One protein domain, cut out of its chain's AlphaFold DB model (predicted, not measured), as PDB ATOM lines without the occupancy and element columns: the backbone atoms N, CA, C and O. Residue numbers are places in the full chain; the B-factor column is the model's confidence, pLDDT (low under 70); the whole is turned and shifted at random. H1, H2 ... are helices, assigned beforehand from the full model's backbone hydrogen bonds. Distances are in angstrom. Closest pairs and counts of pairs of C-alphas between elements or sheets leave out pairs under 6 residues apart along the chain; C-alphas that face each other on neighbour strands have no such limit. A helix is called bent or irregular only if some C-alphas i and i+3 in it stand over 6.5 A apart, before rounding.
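What this domain is: This is residues 318 to 329, 350 to 414 and 569 to 635 of the 733 residues of the protein "ChAPs domain containing protein" of Oxytricha trifallax (UniProt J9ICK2). A small bundle of three helices, H2, H5 and H6, with their centres in a triangle, has H7 folded back along H6, while H3 crosses the early part of the long H5. H4 lies beyond H3 toward one end of the longest axis; residues 318 to 326, which include H1, and residues 596 to 601 of the kinked H5 stick out. The printed part has 144 residues with seven named helices, H1 to H7 in chain order, and no named strand; the class is all helix. The whole is only just loose, close to compact, with a radius of gyration of the C-alphas of 17.5 A and spans of 55 by 40 by 26 A.

How they stand to each other: H1, residues 319 to 322, touches no helix. H2, residues 359 to 372, touches H5, residues 574 to 604, with residues 367 to 371 alone; the closest C-alphas are those of Val 371 and Asp 584, 7.0 A apart, at a shallow tilt of 30 degrees, opposite ways. H2 touches H6, residues 607 to 619, closest at the C-alphas of Leu 365 and Leu 609, 5.5 A, the same way at a shallow tilt of 33 degrees, only just short of steep. H2, H5 and H6 form an up and down bundle, each running against the one before it in the chain. H3, residues 378 to 394, touches H5 at residues 577 to 581 of H5 alone, closest at the C-alphas of Tyr 384 and Leu 577, 6.0 A, at a steep tilt of 64 degrees. H4, residues 396 to 404, is close to H3 but not clearly touching, the closest C-alphas being those of Glu 391 and Leu 399, 6.3 A. H5 and H6 are a helical hairpin, closest at the C-alphas of Asp 584 and Leu 616, 6.8 A, with a tilt of 35.4 degrees, only just steep. H6 and H7, residues 623 to 634, are another, closest at the C-alphas of Gly 607 and Gly 633, 4.0 A, at a shallow tilt of 16 degrees. Every O i to N i+4 pair is within hydrogen-bond range in H3, H4, H6 and H7, against 9 of 10 in H2 and 22 of 27 in H5; H1 is too short for such a pair.

Where its parts are: H1 begins at C-alpha 319, (244.817, 205.417, 127.061). H2 is 19.8 A long, H3 24.6 A, H6 18.7 A and H7 16.4 A. H5, 39.0 A from C-alpha 574 at (205.811, 212.241, 131.239), is irregular, with C-alphas 597 and 600 9.2 A apart, and has a kink of 100 degrees near residue 598. H7 ends at C-alpha 634, (232.581, 201.548, 109.844).

The domain as a whole: The C-alphas farthest apart, of His 318 and Pro 414, are 60.9 A apart. Residues 330 to 349 and 415 to 568 are not printed; the C-alpha gaps are 5.9 A and 11.8 A. Of the links printed whole, none is long. Mean pLDDT of the printed part is 87.8; 14 residues are under 70, among them 409 to 414 and 600 to 603.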
ATOM      1  N   HIS A 318     248.668 203.897 125.699       69.19
ATOM      2  CA  HIS A 318     247.666 204.272 124.701       69.19
ATOM      3  C   HIS A 318     246.260 204.346 125.337       69.19
ATOM      4  O   HIS A 318     245.402 203.495 125.075       69.19
ATOM      5  N   PRO A 319     245.996 205.362 126.189       63.25
ATOM      6  CA  PRO A 319     244.817 205.417 127.061       63.25
ATOM      7  C   PRO A 319     243.473 205.304 126.338       63.25
ATOM      8  O   PRO A 319     242.486 204.900 126.946       63.25
ATOM      9  N   TYR A 320     243.440 205.655 125.052       70.50
ATOM     10  CA  TYR A 320     242.240 205.640 124.230       70.50
ATOM     11  C   TYR A 320     241.602 204.255 124.071       70.50
ATOM     12  O   TYR A 320     240.384 204.140 124.052       70.50
ATOM     13  N   LEU A 321     242.428 203.211 123.976       80.19
ATOM     14  CA  LEU A 321     241.954 201.840 123.797       80.19
ATOM     15  C   LEU A 321     241.547 201.200 125.134       80.19
ATOM     16  O   LEU A 321     240.641 200.371 125.193       80.19
ATOM     17  N   MET A 322     242.221 201.584 126.219       79.56
ATOM     18  CA  MET A 322     242.109 200.925 127.523       79.56
ATOM     19  C   MET A 322     240.823 201.279 128.296       79.56
ATOM     20  O   MET A 322     240.562 200.674 129.334       79.56
ATOM     21  N   ILE A 323     240.017 202.225 127.800       81.50
ATOM     22  CA  ILE A 323     238.710 202.623 128.351       81.50
ATOM     23  C   ILE A 323     237.667 202.574 127.219       81.50
ATOM     24  O   ILE A 323     237.958 203.077 126.132       81.50
ATOM     25  N   PRO A 324     236.453 202.028 127.433       83.56
ATOM     26  CA  PRO A 324     235.412 202.031 126.408       83.56
ATOM     27  C   PRO A 324     234.970 203.471 126.057       83.56
ATOM     28  O   PRO A 324     234.711 204.279 126.956       83.56
ATOM     29  N   PRO A 325     234.853 203.827 124.765       87.31
ATOM     30  CA  PRO A 325     234.600 205.201 124.334       87.31
ATOM     31  C   PRO A 325     233.164 205.668 124.618       87.31
ATOM     32  O   PRO A 325     232.180 205.015 124.271       87.31
ATOM     33  N   THR A 326     233.038 206.870 125.180       83.62
ATOM     34  CA  THR A 326     231.748 207.509 125.509       83.62
ATOM     35  C   THR A 326     231.310 208.575 124.498       83.62
ATOM     36  O   THR A 326     230.164 209.026 124.537       83.62
ATOM     37  N   LYS A 327     232.199 208.973 123.580       87.06
ATOM     38  CA  LYS A 327     232.003 210.026 122.570       87.06
ATOM     39  C   LYS A 327     232.283 209.469 121.174       87.06
ATOM     40  O   LYS A 327     233.098 208.561 121.033       87.06
ATOM     41  N   VAL A 328     231.640 210.035 120.153       90.69
ATOM     42  CA  VAL A 328     231.907 209.693 118.746       90.69
ATOM     43  C   VAL A 328     233.278 210.235 118.338       90.69
ATOM     44  O   VAL A 328     233.580 211.400 118.569       90.69
ATOM     45  N   ASP A 329     234.081 209.381 117.714       89.00
ATOM     46  CA  ASP A 329     235.502 209.592 117.405       89.00
ATOM     47  C   ASP A 329     235.834 209.555 115.900       89.00
ATOM     48  O   ASP A 329     236.999 209.648 115.526       89.00
ATOM     49  N   PRO A 350     236.919 214.313 121.977       76.25
ATOM     50  CA  PRO A 350     237.225 214.251 120.546       76.25
ATOM     51  C   PRO A 350     236.482 215.297 119.695       76.25
ATOM     52  O   PRO A 350     235.255 215.288 119.582       76.25
ATOM     53  N   GLN A 351     237.234 216.177 119.027       75.31
ATOM     54  CA  GLN A 351     236.702 217.129 118.045       75.31
ATOM     55  C   GLN A 351     236.650 216.478 116.654       75.31
ATOM     56  O   GLN A 351     237.632 216.508 115.911       75.31
ATOM     57  N   VAL A 352     235.512 215.882 116.288       70.69
ATOM     58  CA  VAL A 352     235.362 215.209 114.985       70.69
ATOM     59  C   VAL A 352     235.328 216.223 113.835       70.69
ATOM     60  O   VAL A 352     234.472 217.111 113.788       70.69
ATOM     61  N   PHE A 353     236.236 216.075 112.866       69.38
ATOM     62  CA  PHE A 353     236.292 216.946 111.694       69.38
ATOM     63  C   PHE A 353     235.156 216.630 110.710       69.38
ATOM     64  O   PHE A 353     235.207 215.672 109.940       69.38
ATOM     65  N   LEU A 354     234.118 217.472 110.709       72.25
ATOM     66  CA  LEU A 354     232.969 217.292 109.815       72.25
ATOM     67  C   LEU A 354     233.359 217.404 108.333       72.25
ATOM     68  O   LEU A 354     232.894 216.601 107.527       72.25
ATOM     69  N   GLY A 355     234.242 218.348 107.986       68.62
ATOM     70  CA  GLY A 355     234.688 218.619 106.615       68.62
ATOM     71  C   GLY A 355     233.567 219.039 105.654       68.62
ATOM     72  O   GLY A 355     232.448 219.346 106.065       68.62
ATOM     73  N   ASP A 356     233.868 219.030 104.353       74.38
ATOM     74  CA  ASP A 356     232.885 219.325 103.305       74.38
ATOM     75  C   ASP A 356     231.910 218.147 103.137       74.38
ATOM     76  O   ASP A 356     232.165 217.189 102.402       74.38
ATOM     77  N   LEU A 357     230.794 218.200 103.866       83.94
ATOM     78  CA  LEU A 357     229.669 217.273 103.735       83.94
ATOM     79  C   LEU A 357     228.669 217.762 102.671       83.94
ATOM     80  O   LEU A 357     228.468 218.973 102.527       83.94
ATOM     81  N   PRO A 358     227.952 216.852 101.981       86.44
ATOM     82  CA  PRO A 358     226.742 217.213 101.249       86.44
ATOM     83  C   PRO A 358     225.766 217.955 102.168       86.44
ATOM     84  O   PRO A 358     225.578 217.572 103.322       86.44
ATOM     85  N   ARG A 359     225.115 219.010 101.663       86.06
ATOM     86  CA  ARG A 359     224.250 219.871 102.488       86.06
ATOM     87  C   ARG A 359     223.152 219.093 103.223       86.06
ATOM     88  O   ARG A 359     222.885 219.381 104.382       86.06
ATOM     89  N   GLU A 360     222.531 218.126 102.557       85.56
ATOM     90  CA  GLU A 360     221.482 217.286 103.147       85.56
ATOM     91  C   GLU A 360     222.012 216.430 104.306       85.56
ATOM     92  O   GLU A 360     221.399 216.385 105.371       85.56
ATOM     93  N   ASP A 361     223.181 215.808 104.126       89.00
ATOM     94  CA  ASP A 361     223.858 215.012 105.150       89.00
ATOM     95  C   ASP A 361     224.250 215.888 106.349       89.00
ATOM     96  O   ASP A 361     224.046 215.485 107.490       89.00
ATOM     97  N   HIS A 362     224.738 217.109 106.109       89.81
ATOM     98  CA  HIS A 362     225.029 218.091 107.155       89.81
ATOM     99  C   HIS A 362     223.762 218.542 107.908       89.81
ATOM    100  O   HIS A 362     223.748 218.585 109.141       89.81
ATOM    101  N   ASP A 363     222.681 218.861 107.188       91.00
ATOM    102  CA  ASP A 363     221.420 219.316 107.782       91.00
ATOM    103  C   ASP A 363     220.727 218.186 108.582       91.00
ATOM    104  O   ASP A 363     220.171 218.457 109.650       91.00
ATOM    105  N   MET A 364     220.822 216.915 108.154       91.88
ATOM    106  CA  MET A 364     220.352 215.760 108.940       91.88
ATOM    107  C   MET A 364     221.285 215.424 110.114       91.88
ATOM    108  O   MET A 364     220.799 215.191 111.223       91.88
ATOM    109  N   LEU A 365     222.608 215.444 109.918       92.81
ATOM    110  CA  LEU A 365     223.582 215.226 110.993       92.81
ATOM    111  C   LEU A 365     223.358 216.227 112.129       92.81
ATOM    112  O   LEU A 365     223.324 215.835 113.289       92.81
ATOM    113  N   LYS A 366     223.098 217.500 111.811       92.56
ATOM    114  CA  LYS A 366     222.783 218.530 112.808       92.56
ATOM    115  C   LYS A 366     221.521 218.221 113.629       92.56
ATOM    116  O   LYS A 366     221.496 218.531 114.821       92.56
ATOM    117  N   LYS A 367     220.492 217.598 113.037       95.06
ATOM    118  CA  LYS A 367     219.304 217.118 113.775       95.06
ATOM    119  C   LYS A 367     219.668 215.973 114.719       95.06
ATOM    120  O   LYS A 367     219.328 216.027 115.896       95.06
ATOM    121  N   LEU A 368     220.397 214.976 114.216       95.38
ATOM    122  CA  LEU A 368     220.815 213.809 114.998       95.38
ATOM    123  C   LEU A 368     221.766 214.192 116.136       95.38
ATOM    124  O   LEU A 368     221.599 213.712 117.247       95.38
ATOM    125  N   MET A 369     222.727 215.088 115.899       92.75
ATOM    126  CA  MET A 369     223.582 215.647 116.949       92.75
ATOM    127  C   MET A 369     222.746 216.377 118.003       92.75
ATOM    128  O   MET A 369     222.915 216.095 119.183       92.75
ATOM    129  N   ARG A 370     221.792 217.240 117.601       93.56
ATOM    130  CA  ARG A 370     220.892 217.911 118.556       93.56
ATOM    131  C   ARG A 370     220.165 216.900 119.445       93.56
ATOM    132  O   ARG A 370     220.173 217.106 120.646       93.56
ATOM    133  N   VAL A 371     219.552 215.859 118.874       93.38
ATOM    134  CA  VAL A 371     218.766 214.855 119.621       93.38
ATOM    135  C   VAL A 371     219.651 213.959 120.493       93.38
ATOM    136  O   VAL A 371     219.346 213.732 121.663       93.38
ATOM    137  N   ASN A 372     220.777 213.480 119.959       92.88
ATOM    138  CA  ASN A 372     221.684 212.584 120.678       92.88
ATOM    139  C   ASN A 372     222.386 213.288 121.852       92.88
ATOM    140  O   ASN A 372     222.694 212.628 122.840       92.88
ATOM    141  N   SER A 373     222.596 214.606 121.766       89.50
ATOM    142  CA  SER A 373     223.142 215.450 122.840       89.50
ATOM    143  C   SER A 373     222.091 215.960 123.841       89.50
ATOM    144  O   SER A 373     222.404 216.841 124.637       89.50
ATOM    145  N   ILE A 374     220.852 215.447 123.824       90.38
ATOM    146  CA  ILE A 374     219.864 215.766 124.865       90.38
ATOM    147  C   ILE A 374     220.173 214.939 126.107       90.38
ATOM    148  O   ILE A 374     219.878 213.742 126.166       90.38
ATOM    149  N   GLU A 375     220.772 215.616 127.080       86.06
ATOM    150  CA  GLU A 375     221.001 215.124 128.432       86.06
ATOM    151  C   GLU A 375     219.659 214.914 129.158       86.06
ATOM    152  O   GLU A 375     218.705 215.683 129.014       86.06
ATOM    153  N   MET A 376     219.589 213.823 129.915       89.19
ATOM    154  CA  MET A 376     218.457 213.389 130.733       89.19
ATOM    155  C   MET A 376     219.025 212.991 132.090       89.19
ATOM    156  O   MET A 376     220.093 212.375 132.119       89.19
ATOM    157  N   THR A 377     218.318 213.264 133.186       90.44
ATOM    158  CA  THR A 377     218.742 212.718 134.488       90.44
ATOM    159  C   THR A 377     218.623 211.191 134.507       90.44
ATOM    160  O   THR A 377     217.885 210.610 133.707       90.44
ATOM    161  N   SER A 378     219.281 210.508 135.445       90.19
ATOM    162  CA  SER A 378     219.160 209.056 135.641       90.19
ATOM    163  C   SER A 378     217.697 208.612 135.803       90.19
ATOM    164  O   SER A 378     217.273 207.601 135.228       90.19
ATOM    165  N   CYS A 379     216.886 209.420 136.502       93.12
ATOM    166  CA  CYS A 379     215.441 209.217 136.622       93.12
ATOM    167  C   CYS A 379     214.737 209.332 135.258       93.12
ATOM    168  O   CYS A 379     214.044 208.407 134.829       93.12
ATOM    169  N   GLU A 380     214.950 210.445 134.545       94.19
ATOM    170  CA  GLU A 380     214.343 210.702 133.233       94.19
ATOM    171  C   GLU A 380     214.724 209.645 132.197       94.19
ATOM    172  O   GLU A 380     213.861 209.152 131.472       94.19
ATOM    173  N   LYS A 381     215.999 209.245 132.159       94.06
ATOM    174  CA  LYS A 381     216.527 208.240 131.236       94.06
ATOM    175  C   LYS A 381     215.876 206.876 131.462       94.06
ATOM    176  O   LYS A 381     215.463 206.231 130.500       94.06
ATOM    177  N   ARG A 382     215.704 206.455 132.719       95.56
ATOM    178  CA  ARG A 382     214.997 205.206 133.053       95.56
ATOM    179  C   ARG A 382     213.517 205.268 132.675       95.56
ATOM    180  O   ARG A 382     213.008 204.318 132.079       95.56
ATOM    181  N   CYS A 383     212.836 206.383 132.949       96.50
ATOM    182  CA  CYS A 383     211.455 206.603 132.508       96.50
ATOM    183  C   CYS A 383     211.327 206.576 130.974       96.50
ATOM    184  O   CYS A 383     210.413 205.937 130.452       96.50
ATOM    185  N   TYR A 384     212.259 207.204 130.254       97.00
ATOM    186  CA  TYR A 384     212.321 207.202 128.792       97.00
ATOM    187  C   TYR A 384     212.530 205.791 128.230       97.00
ATOM    188  O   TYR A 384     211.795 205.364 127.342       97.00
ATOM    189  N   ASP A 385     213.454 205.015 128.798       97.12
ATOM    190  CA  ASP A 385     213.710 203.643 128.353       97.12
ATOM    191  C   ASP A 385     212.521 202.705 128.624       97.12
ATOM    192  O   ASP A 385     212.300 201.765 127.855       97.12
ATOM    193  N   LEU A 386     211.701 202.965 129.654       97.38
ATOM    194  CA  LEU A 386     210.422 202.264 129.833       97.38
ATOM    195  C   LEU A 386     209.345 202.754 128.849       97.38
ATOM    196  O   LEU A 386     208.633 201.920 128.296       97.38
ATOM    197  N   LEU A 387     209.258 204.054 128.544       97.25
ATOM    198  CA  LEU A 387     208.366 204.575 127.493       97.25
ATOM    199  C   LEU A 387     208.690 203.990 126.109       97.25
ATOM    200  O   LEU A 387     207.778 203.607 125.380       97.25
ATOM    201  N   VAL A 388     209.971 203.836 125.772       97.62
ATOM    202  CA  VAL A 388     210.433 203.172 124.541       97.62
ATOM    203  C   VAL A 388     210.055 201.683 124.531       97.62
ATOM    204  O   VAL A 388     209.643 201.157 123.496       97.62
ATOM    205  N   LYS A 389     210.141 200.977 125.673       97.19
ATOM    206  CA  LYS A 389     209.616 199.598 125.800       97.19
ATOM    207  C   LYS A 389     208.089 199.556 125.602       97.19
ATOM    208  O   LYS A 389     207.608 198.640 124.944       97.19
ATOM    209  N   VAL A 390     207.344 200.535 126.129       96.94
ATOM    210  CA  VAL A 390     205.883 200.654 125.956       96.94
ATOM    211  C   VAL A 390     205.517 200.910 124.494       96.94
ATOM    212  O   VAL A 390     204.716 200.164 123.942       96.94
ATOM    213  N   GLU A 391     206.110 201.909 123.834       96.69
ATOM    214  CA  GLU A 391     205.829 202.212 122.424       96.69
ATOM    215  C   GLU A 391     206.094 200.999 121.526       96.69
ATOM    216  O   GLU A 391     205.235 200.638 120.725       96.69
ATOM    217  N   LYS A 392     207.213 200.294 121.731       95.38
ATOM    218  CA  LYS A 392     207.525 199.051 121.009       95.38
ATOM    219  C   LYS A 392     206.497 197.927 121.196       95.38
ATOM    220  O   LYS A 392     206.422 197.054 120.336       95.38
ATOM    221  N   GLU A 393     205.753 197.918 122.302       95.44
ATOM    222  CA  GLU A 393     204.741 196.904 122.622       95.44
ATOM    223  C   GLU A 393     203.362 197.248 122.033       95.44
ATOM    224  O   GLU A 393     202.671 196.356 121.547       95.44
ATOM    225  N   ILE A 394     202.946 198.524 122.069       95.06
ATOM    226  CA  ILE A 394     201.573 198.938 121.702       95.06
ATOM    227  C   ILE A 394     201.463 199.840 120.463       95.06
ATOM    228  O   ILE A 394     200.348 200.082 119.995       95.06
ATOM    229  N   SER A 395     202.585 200.301 119.905       94.06
ATOM    230  CA  SER A 395     202.733 201.379 118.909       94.06
ATOM    231  C   SER A 395     202.360 202.787 119.394       94.06
ATOM    232  O   SER A 395     201.581 202.978 120.334       94.06
ATOM    233  N   TRP A 396     202.915 203.787 118.703       94.00
ATOM    234  CA  TRP A 396     202.725 205.216 118.968       94.00
ATOM    235  C   TRP A 396     201.249 205.652 119.013       94.00
ATOM    236  O   TRP A 396     200.840 206.329 119.955       94.00
ATOM    237  N   ASP A 397     200.420 205.212 118.062       93.06
ATOM    238  CA  ASP A 397     199.006 205.615 118.000       93.06
ATOM    239  C   ASP A 397     198.197 205.107 119.202       93.06
ATOM    240  O   ASP A 397     197.288 205.785 119.685       93.06
ATOM    241  N   THR A 398     198.521 203.916 119.714       94.25
ATOM    242  CA  THR A 398     197.896 203.384 120.934       94.25
ATOM    243  C   THR A 398     198.440 204.087 122.173       94.25
ATOM    244  O   THR A 398     197.666 204.372 123.084       94.25
ATOM    245  N   LEU A 399     199.735 204.423 122.207       93.69
ATOM    246  CA  LEU A 399     200.321 205.217 123.290       93.69
ATOM    247  C   LEU A 399     199.637 206.588 123.399       93.69
ATOM    248  O   LEU A 399     199.244 206.970 124.499       93.69
ATOM    249  N   LEU A 400     199.398 207.281 122.280       91.56
ATOM    250  CA  LEU A 400     198.652 208.543 122.270       91.56
ATOM    251  C   LEU A 400     197.191 208.379 122.712       91.56
ATOM    252  O   LEU A 400     196.715 209.188 123.506       91.56
ATOM    253  N   LYS A 401     196.492 207.319 122.282       91.88
ATOM    254  CA  LYS A 401     195.120 207.022 122.748       91.88
ATOM    255  C   LYS A 401     195.064 206.746 124.252       91.88
ATOM    256  O   LYS A 401     194.160 207.221 124.930       91.88
ATOM    257  N   ILE A 402     196.034 206.009 124.799       91.19
ATOM    258  CA  ILE A 402     196.118 205.779 126.247       91.19
ATOM    259  C   ILE A 402     196.506 207.076 126.972       91.19
ATOM    260  O   ILE A 402     195.953 207.327 128.041       91.19
ATOM    261  N   LYS A 403     197.377 207.925 126.397       89.75
ATOM    262  CA  LYS A 403     197.706 209.255 126.936       89.75
ATOM    263  C   LYS A 403     196.439 210.105 127.068       89.75
ATOM    264  O   LYS A 403     196.102 210.475 128.187       89.75
ATOM    265  N   SER A 404     195.700 210.351 125.985       87.69
ATOM    266  CA  SER A 404     194.518 211.234 125.999       87.69
ATOM    267  C   SER A 404     193.321 210.678 126.787       87.69
ATOM    268  O   SER A 404     192.523 211.452 127.313       87.69
ATOM    269  N   ALA A 405     193.222 209.352 126.938       87.00
ATOM    270  CA  ALA A 405     192.244 208.686 127.805       87.00
ATOM    271  C   ALA A 405     192.701 208.552 129.277       87.00
ATOM    272  O   ALA A 405     192.044 207.876 130.074       87.00
ATOM    273  N   THR A 406     193.843 209.129 129.659       86.31
ATOM    274  CA  THR A 406     194.404 209.061 131.026       86.31
ATOM    275  C   THR A 406     194.748 210.439 131.571       86.31
ATOM    276  O   THR A 406     194.500 210.714 132.747       86.31
ATOM    277  N   PHE A 407     195.282 211.299 130.711       87.50
ATOM    278  CA  PHE A 407     195.738 212.634 131.030       87.50
ATOM    279  C   PHE A 407     194.941 213.697 130.264       87.50
ATOM    280  O   PHE A 407     194.475 213.463 129.148       87.50
ATOM    281  N   LEU A 408     194.794 214.864 130.885       77.81
ATOM    282  CA  LEU A 408     194.437 216.125 130.249       77.81
ATOM    283  C   LEU A 408     195.613 216.577 129.379       77.81
ATOM    284  O   LEU A 408     196.770 216.417 129.777       77.81
ATOM    285  N   ASP A 409     195.313 217.156 128.221       63.72
ATOM    286  CA  ASP A 409     196.304 217.920 127.466       63.72
ATOM    287  C   ASP A 409     196.554 219.291 128.125       63.72
ATOM    288  O   ASP A 409     195.687 219.801 128.840       63.72
ATOM    289  N   GLU A 410     197.708 219.921 127.876       56.34
ATOM    290  CA  GLU A 410     197.954 221.280 128.383       56.34
ATOM    291  C   GLU A 410     196.933 222.283 127.828       56.34
ATOM    292  O   GLU A 410     196.465 223.145 128.572       56.34
ATOM    293  N   SER A 411     196.521 222.140 126.562       54.97
ATOM    294  CA  SER A 411     195.497 223.006 125.960       54.97
ATOM    295  C   SER A 411     194.077 222.743 126.482       54.97
ATOM    296  O   SER A 411     193.220 223.616 126.374       54.97
ATOM    297  N   GLU A 412     193.839 221.576 127.093       54.44
ATOM    298  CA  GLU A 412     192.565 221.178 127.707       54.44
ATOM    299  C   GLU A 412     192.486 221.513 129.211       54.44
ATOM    300  O   GLU A 412     191.489 221.178 129.846       54.44
ATOM    301  N   ASN A 413     193.515 222.108 129.828       53.16
ATOM    302  CA  ASN A 413     193.579 222.280 131.285       53.16
ATOM    303  C   ASN A 413     192.784 223.521 131.779       53.16
ATOM    304  O   ASN A 413     193.226 224.648 131.528       53.16
ATOM    305  N   PRO A 414     191.700 223.375 132.585       53.56
ATOM    306  CA  PRO A 414     190.857 224.495 133.049       53.56
ATOM    307  C   PRO A 414     191.583 225.524 133.921       53.56
ATOM    308  O   PRO A 414     191.057 226.595 134.222       53.56
ATOM    309  N   ARG A 569     193.808 212.981 134.519       80.75
ATOM    310  CA  ARG A 569     194.834 213.585 135.400       80.75
ATOM    311  C   ARG A 569     195.623 214.660 134.655       80.75
ATOM    312  O   ARG A 569     195.745 214.570 133.444       80.75
ATOM    313  N   LEU A 570     196.214 215.641 135.329       81.38
ATOM    314  CA  LEU A 570     197.221 216.478 134.664       81.38
ATOM    315  C   LEU A 570     198.474 215.627 134.385       81.38
ATOM    316  O   LEU A 570     198.894 214.887 135.271       81.38
ATOM    317  N   CYS A 571     199.032 215.709 133.174       83.25
ATOM    318  CA  CYS A 571     200.356 215.163 132.853       83.25
ATOM    319  C   CYS A 571     201.416 216.143 133.377       83.25
ATOM    320  O   CYS A 571     201.317 217.331 133.079       83.25
ATOM    321  N   LEU A 572     202.396 215.690 134.165       78.69
ATOM    322  CA  LEU A 572     203.346 216.588 134.844       78.69
ATOM    323  C   LEU A 572     204.789 216.470 134.345       78.69
ATOM    324  O   LEU A 572     205.484 217.475 134.218       78.69
ATOM    325  N   LYS A 573     205.259 215.247 134.107       83.38
ATOM    326  CA  LYS A 573     206.663 214.929 133.785       83.38
ATOM    327  C   LYS A 573     206.779 214.089 132.530       83.38
ATOM    328  O   LYS A 573     207.703 214.263 131.736       83.38
ATOM    329  N   LEU A 574     205.818 213.188 132.341       89.06
ATOM    330  CA  LEU A 574     205.811 212.241 131.239       89.06
ATOM    331  C   LEU A 574     205.689 212.945 129.884       89.06
ATOM    332  O   LEU A 574     206.161 212.410 128.885       89.06
ATOM    333  N   ASP A 575     205.122 214.155 129.845       88.69
ATOM    334  CA  ASP A 575     204.947 214.909 128.605       88.69
ATOM    335  C   ASP A 575     206.270 215.301 127.937       88.69
ATOM    336  O   ASP A 575     206.444 215.051 126.745       88.69
ATOM    337  N   LYS A 576     207.253 215.787 128.714       90.38
ATOM    338  CA  LYS A 576     208.620 216.059 128.225       90.38
ATOM    339  C   LYS A 576     209.207 214.821 127.541       90.38
ATOM    340  O   LYS A 576     209.786 214.920 126.462       90.38
ATOM    341  N   LEU A 577     209.042 213.650 128.157       94.31
ATOM    342  CA  LEU A 577     209.619 212.393 127.676       94.31
ATOM    343  C   LEU A 577     208.851 211.806 126.480       94.31
ATOM    344  O   LEU A 577     209.473 211.256 125.576       94.31
ATOM    345  N   ILE A 578     207.525 211.965 126.428       93.94
ATOM    346  CA  ILE A 578     206.692 211.595 125.270       93.94
ATOM    347  C   ILE A 578     206.978 212.525 124.082       93.94
ATOM    348  O   ILE A 578     207.101 212.051 122.954       93.94
ATOM    349  N   SER A 579     207.152 213.824 124.324       92.31
ATOM    350  CA  SER A 579     207.559 214.804 123.312       92.31
ATOM    351  C   SER A 579     208.977 214.533 122.794       92.31
ATOM    352  O   SER A 579     209.214 214.617 121.590       92.31
ATOM    353  N   GLN A 580     209.904 214.102 123.658       94.69
ATOM    354  CA  GLN A 580     211.222 213.637 123.217       94.69
ATOM    355  C   GLN A 580     211.131 212.358 122.375       94.69
ATOM    356  O   GLN A 580     211.765 212.269 121.327       94.69
ATOM    357  N   LEU A 581     210.308 211.393 122.794       96.25
ATOM    358  CA  LEU A 581     210.085 210.152 122.050       96.25
ATOM    359  C   LEU A 581     209.483 210.441 120.667       96.25
ATOM    360  O   LEU A 581     209.844 209.790 119.691       96.25
ATOM    361  N   PHE A 582     208.630 211.462 120.558       95.56
ATOM    362  CA  PHE A 582     208.126 211.968 119.286       95.56
ATOM    363  C   PHE A 582     209.231 212.597 118.418       95.56
ATOM    364  O   PHE A 582     209.284 212.295 117.227       95.56
ATOM    365  N   GLU A 583     210.130 213.433 118.960       95.94
ATOM    366  CA  GLU A 583     211.283 213.949 118.193       95.94
ATOM    367  C   GLU A 583     212.181 212.802 117.684       95.94
ATOM    368  O   GLU A 583     212.493 212.756 116.491       95.94
ATOM    369  N   ASP A 584     212.536 211.845 118.550       97.19
ATOM    370  CA  ASP A 584     213.354 210.679 118.197       97.19
ATOM    371  C   ASP A 584     212.674 209.815 117.102       97.19
ATOM    372  O   ASP A 584     213.298 209.490 116.086       97.19
ATOM    373  N   LEU A 585     211.388 209.469 117.260       96.56
ATOM    374  CA  LEU A 585     210.628 208.657 116.293       96.56
ATOM    375  C   LEU A 585     210.441 209.365 114.944       96.56
ATOM    376  O   LEU A 585     210.619 208.740 113.898       96.56
ATOM    377  N   ASN A 586     210.131 210.666 114.940       96.19
ATOM    378  CA  ASN A 586     210.026 211.437 113.700       96.19
ATOM    379  C   ASN A 586     211.360 211.474 112.947       96.19
ATOM    380  O   ASN A 586     211.373 211.367 111.722       96.19
ATOM    381  N   LEU A 587     212.483 211.594 113.663       96.00
ATOM    382  CA  LEU A 587     213.811 211.610 113.054       96.00
ATOM    383  C   LEU A 587     214.213 210.229 112.504       96.00
ATOM    384  O   LEU A 587     214.857 210.159 111.456       96.00
ATOM    385  N   LEU A 588     213.763 209.135 113.133       95.81
ATOM    386  CA  LEU A 588     213.874 207.784 112.572       95.81
ATOM    387  C   LEU A 588     213.046 207.648 111.282       95.81
ATOM    388  O   LEU A 588     213.554 207.154 110.275       95.81
ATOM    389  N   CYS A 589     211.805 208.143 111.267       94.81
ATOM    390  CA  CYS A 589     210.987 208.181 110.054       94.81
ATOM    391  C   CYS A 589     211.588 209.084 108.962       94.81
ATOM    392  O   CYS A 589     211.465 208.771 107.777       94.81
ATOM    393  N   GLU A 590     212.253 210.188 109.314       94.19
ATOM    394  CA  GLU A 590     212.962 211.034 108.348       94.19
ATOM    395  C   GLU A 590     214.158 210.296 107.728       94.19
ATOM    396  O   GLU A 590     214.304 210.315 106.506       94.19
ATOM    397  N   TRP A 591     214.952 209.589 108.541       92.81
ATOM    398  CA  TRP A 591     216.043 208.720 108.082       92.81
ATOM    399  C   TRP A 591     215.531 207.608 107.155       92.81
ATOM    400  O   TRP A 591     216.014 207.499 106.030       92.81
ATOM    401  N   GLU A 592     214.519 206.829 107.547       91.81
ATOM    402  CA  GLU A 592     213.977 205.787 106.663       91.81
ATOM    403  C   GLU A 592     213.463 206.354 105.328       91.81
ATOM    404  O   GLU A 592     213.579 205.712 104.284       91.81
ATOM    405  N   ASN A 593     212.860 207.545 105.344       90.75
ATOM    406  CA  ASN A 593     212.371 208.197 104.132       90.75
ATOM    407  C   ASN A 593     213.495 208.814 103.288       90.75
ATOM    408  O   ASN A 593     213.301 209.004 102.090       90.75
ATOM    409  N   ASP A 594     214.651 209.121 103.872       87.75
ATOM    410  CA  ASP A 594     215.870 209.496 103.154       87.75
ATOM    411  C   ASP A 594     216.503 208.279 102.452       87.75
ATOM    412  O   ASP A 594     216.713 208.334 101.240       87.75
ATOM    413  N   GLU A 595     216.663 207.142 103.144       86.06
ATOM    414  CA  GLU A 595     217.107 205.873 102.531       86.06
ATOM    415  C   GLU A 595     216.220 205.496 101.330       86.06
ATOM    416  O   GLU A 595     216.709 205.233 100.229       86.06
ATOM    417  N   LYS A 596     214.889 205.546 101.508       86.75
ATOM    418  CA  LYS A 596     213.905 205.232 100.455       86.75
ATOM    419  C   LYS A 596     213.988 206.178  99.247       86.75
ATOM    420  O   LYS A 596     213.686 205.748  98.136       86.75
ATOM    421  N   LYS A 597     214.401 207.442  99.429       85.50
ATOM    422  CA  LYS A 597     214.632 208.404  98.329       85.50
ATOM    423  C   LYS A 597     215.968 208.172  97.625       85.50
ATOM    424  O   LYS A 597     216.042 208.328  96.409       85.50
ATOM    425  N   ARG A 598     217.023 207.846  98.379       79.94
ATOM    426  CA  ARG A 598     218.396 207.706  97.866       79.94
ATOM    427  C   ARG A 598     218.635 206.359  97.184       79.94
ATOM    428  O   ARG A 598     219.401 206.301  96.220       79.94
ATOM    429  N   GLY A 599     217.960 205.294  97.619       76.19
ATOM    430  CA  GLY A 599     218.009 203.979  96.980       76.19
ATOM    431  C   GLY A 599     219.442 203.455  96.869       76.19
ATOM    432  O   GLY A 599     220.130 203.292  97.866       76.19
ATOM    433  N   THR A 600     219.943 203.218  95.655       60.38
ATOM    434  CA  THR A 600     221.325 202.737  95.455       60.38
ATOM    435  C   THR A 600     222.412 203.792  95.698       60.38
ATOM    436  O   THR A 600     223.588 203.435  95.762       60.38
ATOM    437  N   ASN A 601     222.057 205.075  95.848       61.03
ATOM    438  CA  ASN A 601     223.019 206.156  96.106       61.03
ATOM    439  C   ASN A 601     223.432 206.266  97.587       61.03
ATOM    440  O   ASN A 601     224.311 207.059  97.912       61.03
ATOM    441  N   ASP A 602     222.860 205.436  98.465       60.75
ATOM    442  CA  ASP A 602     223.150 205.343  99.907       60.75
ATOM    443  C   ASP A 602     224.661 205.277 100.222       60.75
ATOM    444  O   ASP A 602     225.154 205.847 101.195       60.75
ATOM    445  N   LYS A 603     225.442 204.672  99.312       59.84
ATOM    446  CA  LYS A 603     226.908 204.573  99.406       59.84
ATOM    447  C   LYS A 603     227.651 205.917  99.435       59.84
ATOM    448  O   LYS A 603     228.834 205.900  99.778       59.84
ATOM    449  N   GLN A 604     227.001 207.032  99.091       70.38
ATOM    450  CA  GLN A 604     227.566 208.387  99.155       70.38
ATOM    451  C   GLN A 604     227.463 209.038 100.547       70.38
ATOM    452  O   GLN A 604     228.079 210.080 100.757       70.38
ATOM    453  N   GLN A 605     226.714 208.453 101.491       84.12
ATOM    454  CA  GLN A 605     226.535 209.036 102.824       84.12
ATOM    455  C   GLN A 605     227.775 208.902 103.713       84.12
ATOM    456  O   GLN A 605     228.480 207.889 103.687       84.12
ATOM    457  N   ALA A 606     228.025 209.936 104.519       88.75
ATOM    458  CA  ALA A 606     229.177 210.005 105.416       88.75
ATOM    459  C   ALA A 606     229.044 209.053 106.621       88.75
ATOM    460  O   ALA A 606     227.979 208.956 107.228       88.75
ATOM    461  N   GLY A 607     230.141 208.402 107.030       91.31
ATOM    462  CA  GLY A 607     230.132 207.439 108.145       91.31
ATOM    463  C   GLY A 607     229.659 208.026 109.477       91.31
ATOM    464  O   GLY A 607     228.878 207.398 110.187       91.31
ATOM    465  N   ILE A 608     230.016 209.279 109.772       92.50
ATOM    466  CA  ILE A 608     229.531 209.992 110.964       92.50
ATOM    467  C   ILE A 608     227.993 210.115 111.013       92.50
ATOM    468  O   ILE A 608     227.404 209.990 112.086       92.50
ATOM    469  N   LEU A 609     227.323 210.293 109.863       93.62
ATOM    470  CA  LEU A 609     225.857 210.343 109.786       93.62
ATOM    471  C   LEU A 609     225.255 208.990 110.186       93.62
ATOM    472  O   LEU A 609     224.298 208.936 110.957       93.62
ATOM    473  N   TRP A 610     225.856 207.901 109.709       94.94
ATOM    474  CA  TRP A 610     225.477 206.534 110.053       94.94
ATOM    475  C   TRP A 610     225.699 206.202 111.532       94.94
ATOM    476  O   TRP A 610     224.818 205.621 112.159       94.94
ATOM    477  N   ILE A 611     226.799 206.650 112.137       96.38
ATOM    478  CA  ILE A 611     227.047 206.460 113.576       96.38
ATOM    479  C   ILE A 611     226.002 207.215 114.411       96.38
ATOM    480  O   ILE A 611     225.415 206.652 115.333       96.38
ATOM    481  N   HIS A 612     225.680 208.456 114.042       96.38
ATOM    482  CA  HIS A 612     224.637 209.231 114.719       96.38
ATOM    483  C   HIS A 612     223.219 208.652 114.535       96.38
ATOM    484  O   HIS A 612     222.413 208.730 115.466       96.38
ATOM    485  N   ARG A 613     222.928 208.018 113.390       97.00
ATOM    486  CA  ARG A 613     221.720 207.196 113.168       97.00
ATOM    487  C   ARG A 613     221.704 205.942 114.051       97.00
ATOM    488  O   ARG A 613     220.654 205.594 114.588       97.00
ATOM    489  N   GLY A 614     222.858 205.305 114.259       97.56
ATOM    490  CA  GLY A 614     223.021 204.179 115.182       97.56
ATOM    491  C   GLY A 614     222.644 204.542 116.617       97.56
ATOM    492  O   GLY A 614     221.817 203.861 117.219       97.56
ATOM    493  N   ILE A 615     223.139 205.680 117.114       97.06
ATOM    494  CA  ILE A 615     222.815 206.191 118.458       97.06
ATOM    495  C   ILE A 615     221.307 206.455 118.605       97.06
ATOM    496  O   ILE A 615     220.715 206.073 119.616       97.06
ATOM    497  N   LEU A 616     220.655 207.041 117.592       97.81
ATOM    498  CA  LEU A 616     219.199 207.234 117.591       97.81
ATOM    499  C   LEU A 616     218.446 205.891 117.634       97.81
ATOM    500  O   LEU A 616     217.495 205.727 118.399       97.81
ATOM    501  N   ALA A 617     218.884 204.904 116.849       97.50
ATOM    502  CA  ALA A 617     218.304 203.565 116.886       97.50
ATOM    503  C   ALA A 617     218.510 202.869 118.243       97.50
ATOM    504  O   ALA A 617     217.624 202.134 118.677       97.50
ATOM    505  N   GLU A 618     219.623 203.104 118.946       95.75
ATOM    506  CA  GLU A 618     219.817 202.610 120.315       95.75
ATOM    507  C   GLU A 618     218.925 203.325 121.334       95.75
ATOM    508  O   GLU A 618     218.305 202.645 122.154       95.75
ATOM    509  N   ARG A 619     218.774 204.658 121.248       95.25
ATOM    510  CA  ARG A 619     217.817 205.431 122.067       95.25
ATOM    511  C   ARG A 619     216.390 204.897 121.924       95.25
ATOM    512  O   ARG A 619     215.692 204.752 122.920       95.25
ATOM    513  N   LEU A 620     215.994 204.512 120.711       96.50
ATOM    514  CA  LEU A 620     214.702 203.885 120.401       96.50
ATOM    515  C   LEU A 620     214.675 202.353 120.602       96.50
ATOM    516  O   LEU A 620     213.705 201.690 120.222       96.50
ATOM    517  N   ASN A 621     215.728 201.758 121.182       95.31
ATOM    518  CA  ASN A 621     215.859 200.319 121.449       95.31
ATOM    519  C   ASN A 621     215.583 199.444 120.197       95.31
ATOM    520  O   ASN A 621     214.944 198.386 120.252       95.31
ATOM    521  N   ARG A 622     216.043 199.888 119.026       95.38
ATOM    522  CA  ARG A 622     215.916 199.212 117.727       95.38
ATOM    523  C   ARG A 622     217.243 198.543 117.343       95.38
ATOM    524  O   ARG A 622     217.805 198.852 116.298       95.38
ATOM    525  N   LYS A 623     217.737 197.602 118.170       94.88
ATOM    526  CA  LYS A 623     219.084 196.981 118.054       94.88
ATOM    527  C   LYS A 623     219.521 196.622 116.617       94.88
ATOM    528  O   LYS A 623     220.634 196.950 116.237       94.88
ATOM    529  N   ARG A 624     218.646 196.029 115.789       95.12
ATOM    530  CA  ARG A 624     218.955 195.689 114.376       95.12
ATOM    531  C   ARG A 624     219.176 196.906 113.463       95.12
ATOM    532  O   ARG A 624     219.968 196.834 112.532       95.12
ATOM    533  N   LEU A 625     218.476 198.017 113.706       95.94
ATOM    534  CA  LEU A 625     218.702 199.269 112.976       95.94
ATOM    535  C   LEU A 625     219.988 199.953 113.451       95.94
ATOM    536  O   LEU A 625     220.693 200.523 112.623       95.94
ATOM    537  N   ALA A 626     220.315 199.838 114.744       97.50
ATOM    538  CA  ALA A 626     221.588 200.299 115.291       97.50
ATOM    539  C   ALA A 626     222.771 199.512 114.707       97.50
ATOM    540  O   ALA A 626     223.693 200.128 114.187       97.50
ATOM    541  N   GLU A 627     222.704 198.174 114.687       97.38
ATOM    542  CA  GLU A 627     223.697 197.303 114.037       97.38
ATOM    543  C   GLU A 627     223.927 197.718 112.575       97.38
ATOM    544  O   GLU A 627     225.048 198.038 112.191       97.38
ATOM    545  N   ARG A 628     222.852 197.790 111.772       95.62
ATOM    546  CA  ARG A 628     222.913 198.212 110.362       95.62
ATOM    547  C   ARG A 628     223.575 199.583 110.205       95.62
ATOM    548  O   ARG A 628     224.411 199.759 109.326       95.62
ATOM    549  N   ALA A 629     223.207 200.546 111.045       96.44
ATOM    550  CA  ALA A 629     223.739 201.896 110.969       96.44
ATOM    551  C   ALA A 629     225.218 201.961 111.385       96.44
ATOM    552  O   ALA A 629     226.017 202.531 110.653       96.44
ATOM    553  N   TYR A 630     225.626 201.322 112.484       98.00
ATOM    554  CA  TYR A 630     227.037 201.286 112.871       98.00
ATOM    555  C   TYR A 630     227.902 200.559 111.834       98.00
ATOM    556  O   TYR A 630     228.976 201.060 111.514       98.00
ATOM    557  N   ARG A 631     227.409 199.468 111.225       96.50
ATOM    558  CA  ARG A 631     228.069 198.782 110.095       96.50
ATOM    559  C   ARG A 631     228.264 199.700 108.887       96.50
ATOM    560  O   ARG A 631     229.383 199.845 108.407       96.50
ATOM    561  N   ASN A 632     227.207 200.392 108.456       93.94
ATOM    562  CA  ASN A 632     227.298 201.401 107.395       93.94
ATOM    563  C   ASN A 632     228.236 202.570 107.767       93.94
ATOM    564  O   ASN A 632     228.735 203.254 106.876       93.94
ATOM    565  N   GLY A 633     228.465 202.812 109.062       94.25
ATOM    566  CA  GLY A 633     229.436 203.770 109.586       94.25
ATOM    567  C   GLY A 633     230.883 203.305 109.422       94.25
ATOM    568  O   GLY A 633     231.672 204.020 108.804       94.25
ATOM    569  N   ILE A 634     231.216 202.106 109.917       94.88
ATOM    570  CA  ILE A 634     232.581 201.548 109.844       94.88
ATOM    571  C   ILE A 634     233.027 201.250 108.400       94.88
ATOM    572  O   ILE A 634     234.184 201.475 108.060       94.88
ATOM    573  N   GLU A 635     232.098 200.911 107.491       93.06
ATOM    574  CA  GLU A 635     232.358 200.822 106.038       93.06
ATOM    575  C   GLU A 635     232.832 202.151 105.393       93.06
ATOM    576  O   GLU A 635     233.148 202.192 104.198       93.06
TER     577      GLU A 635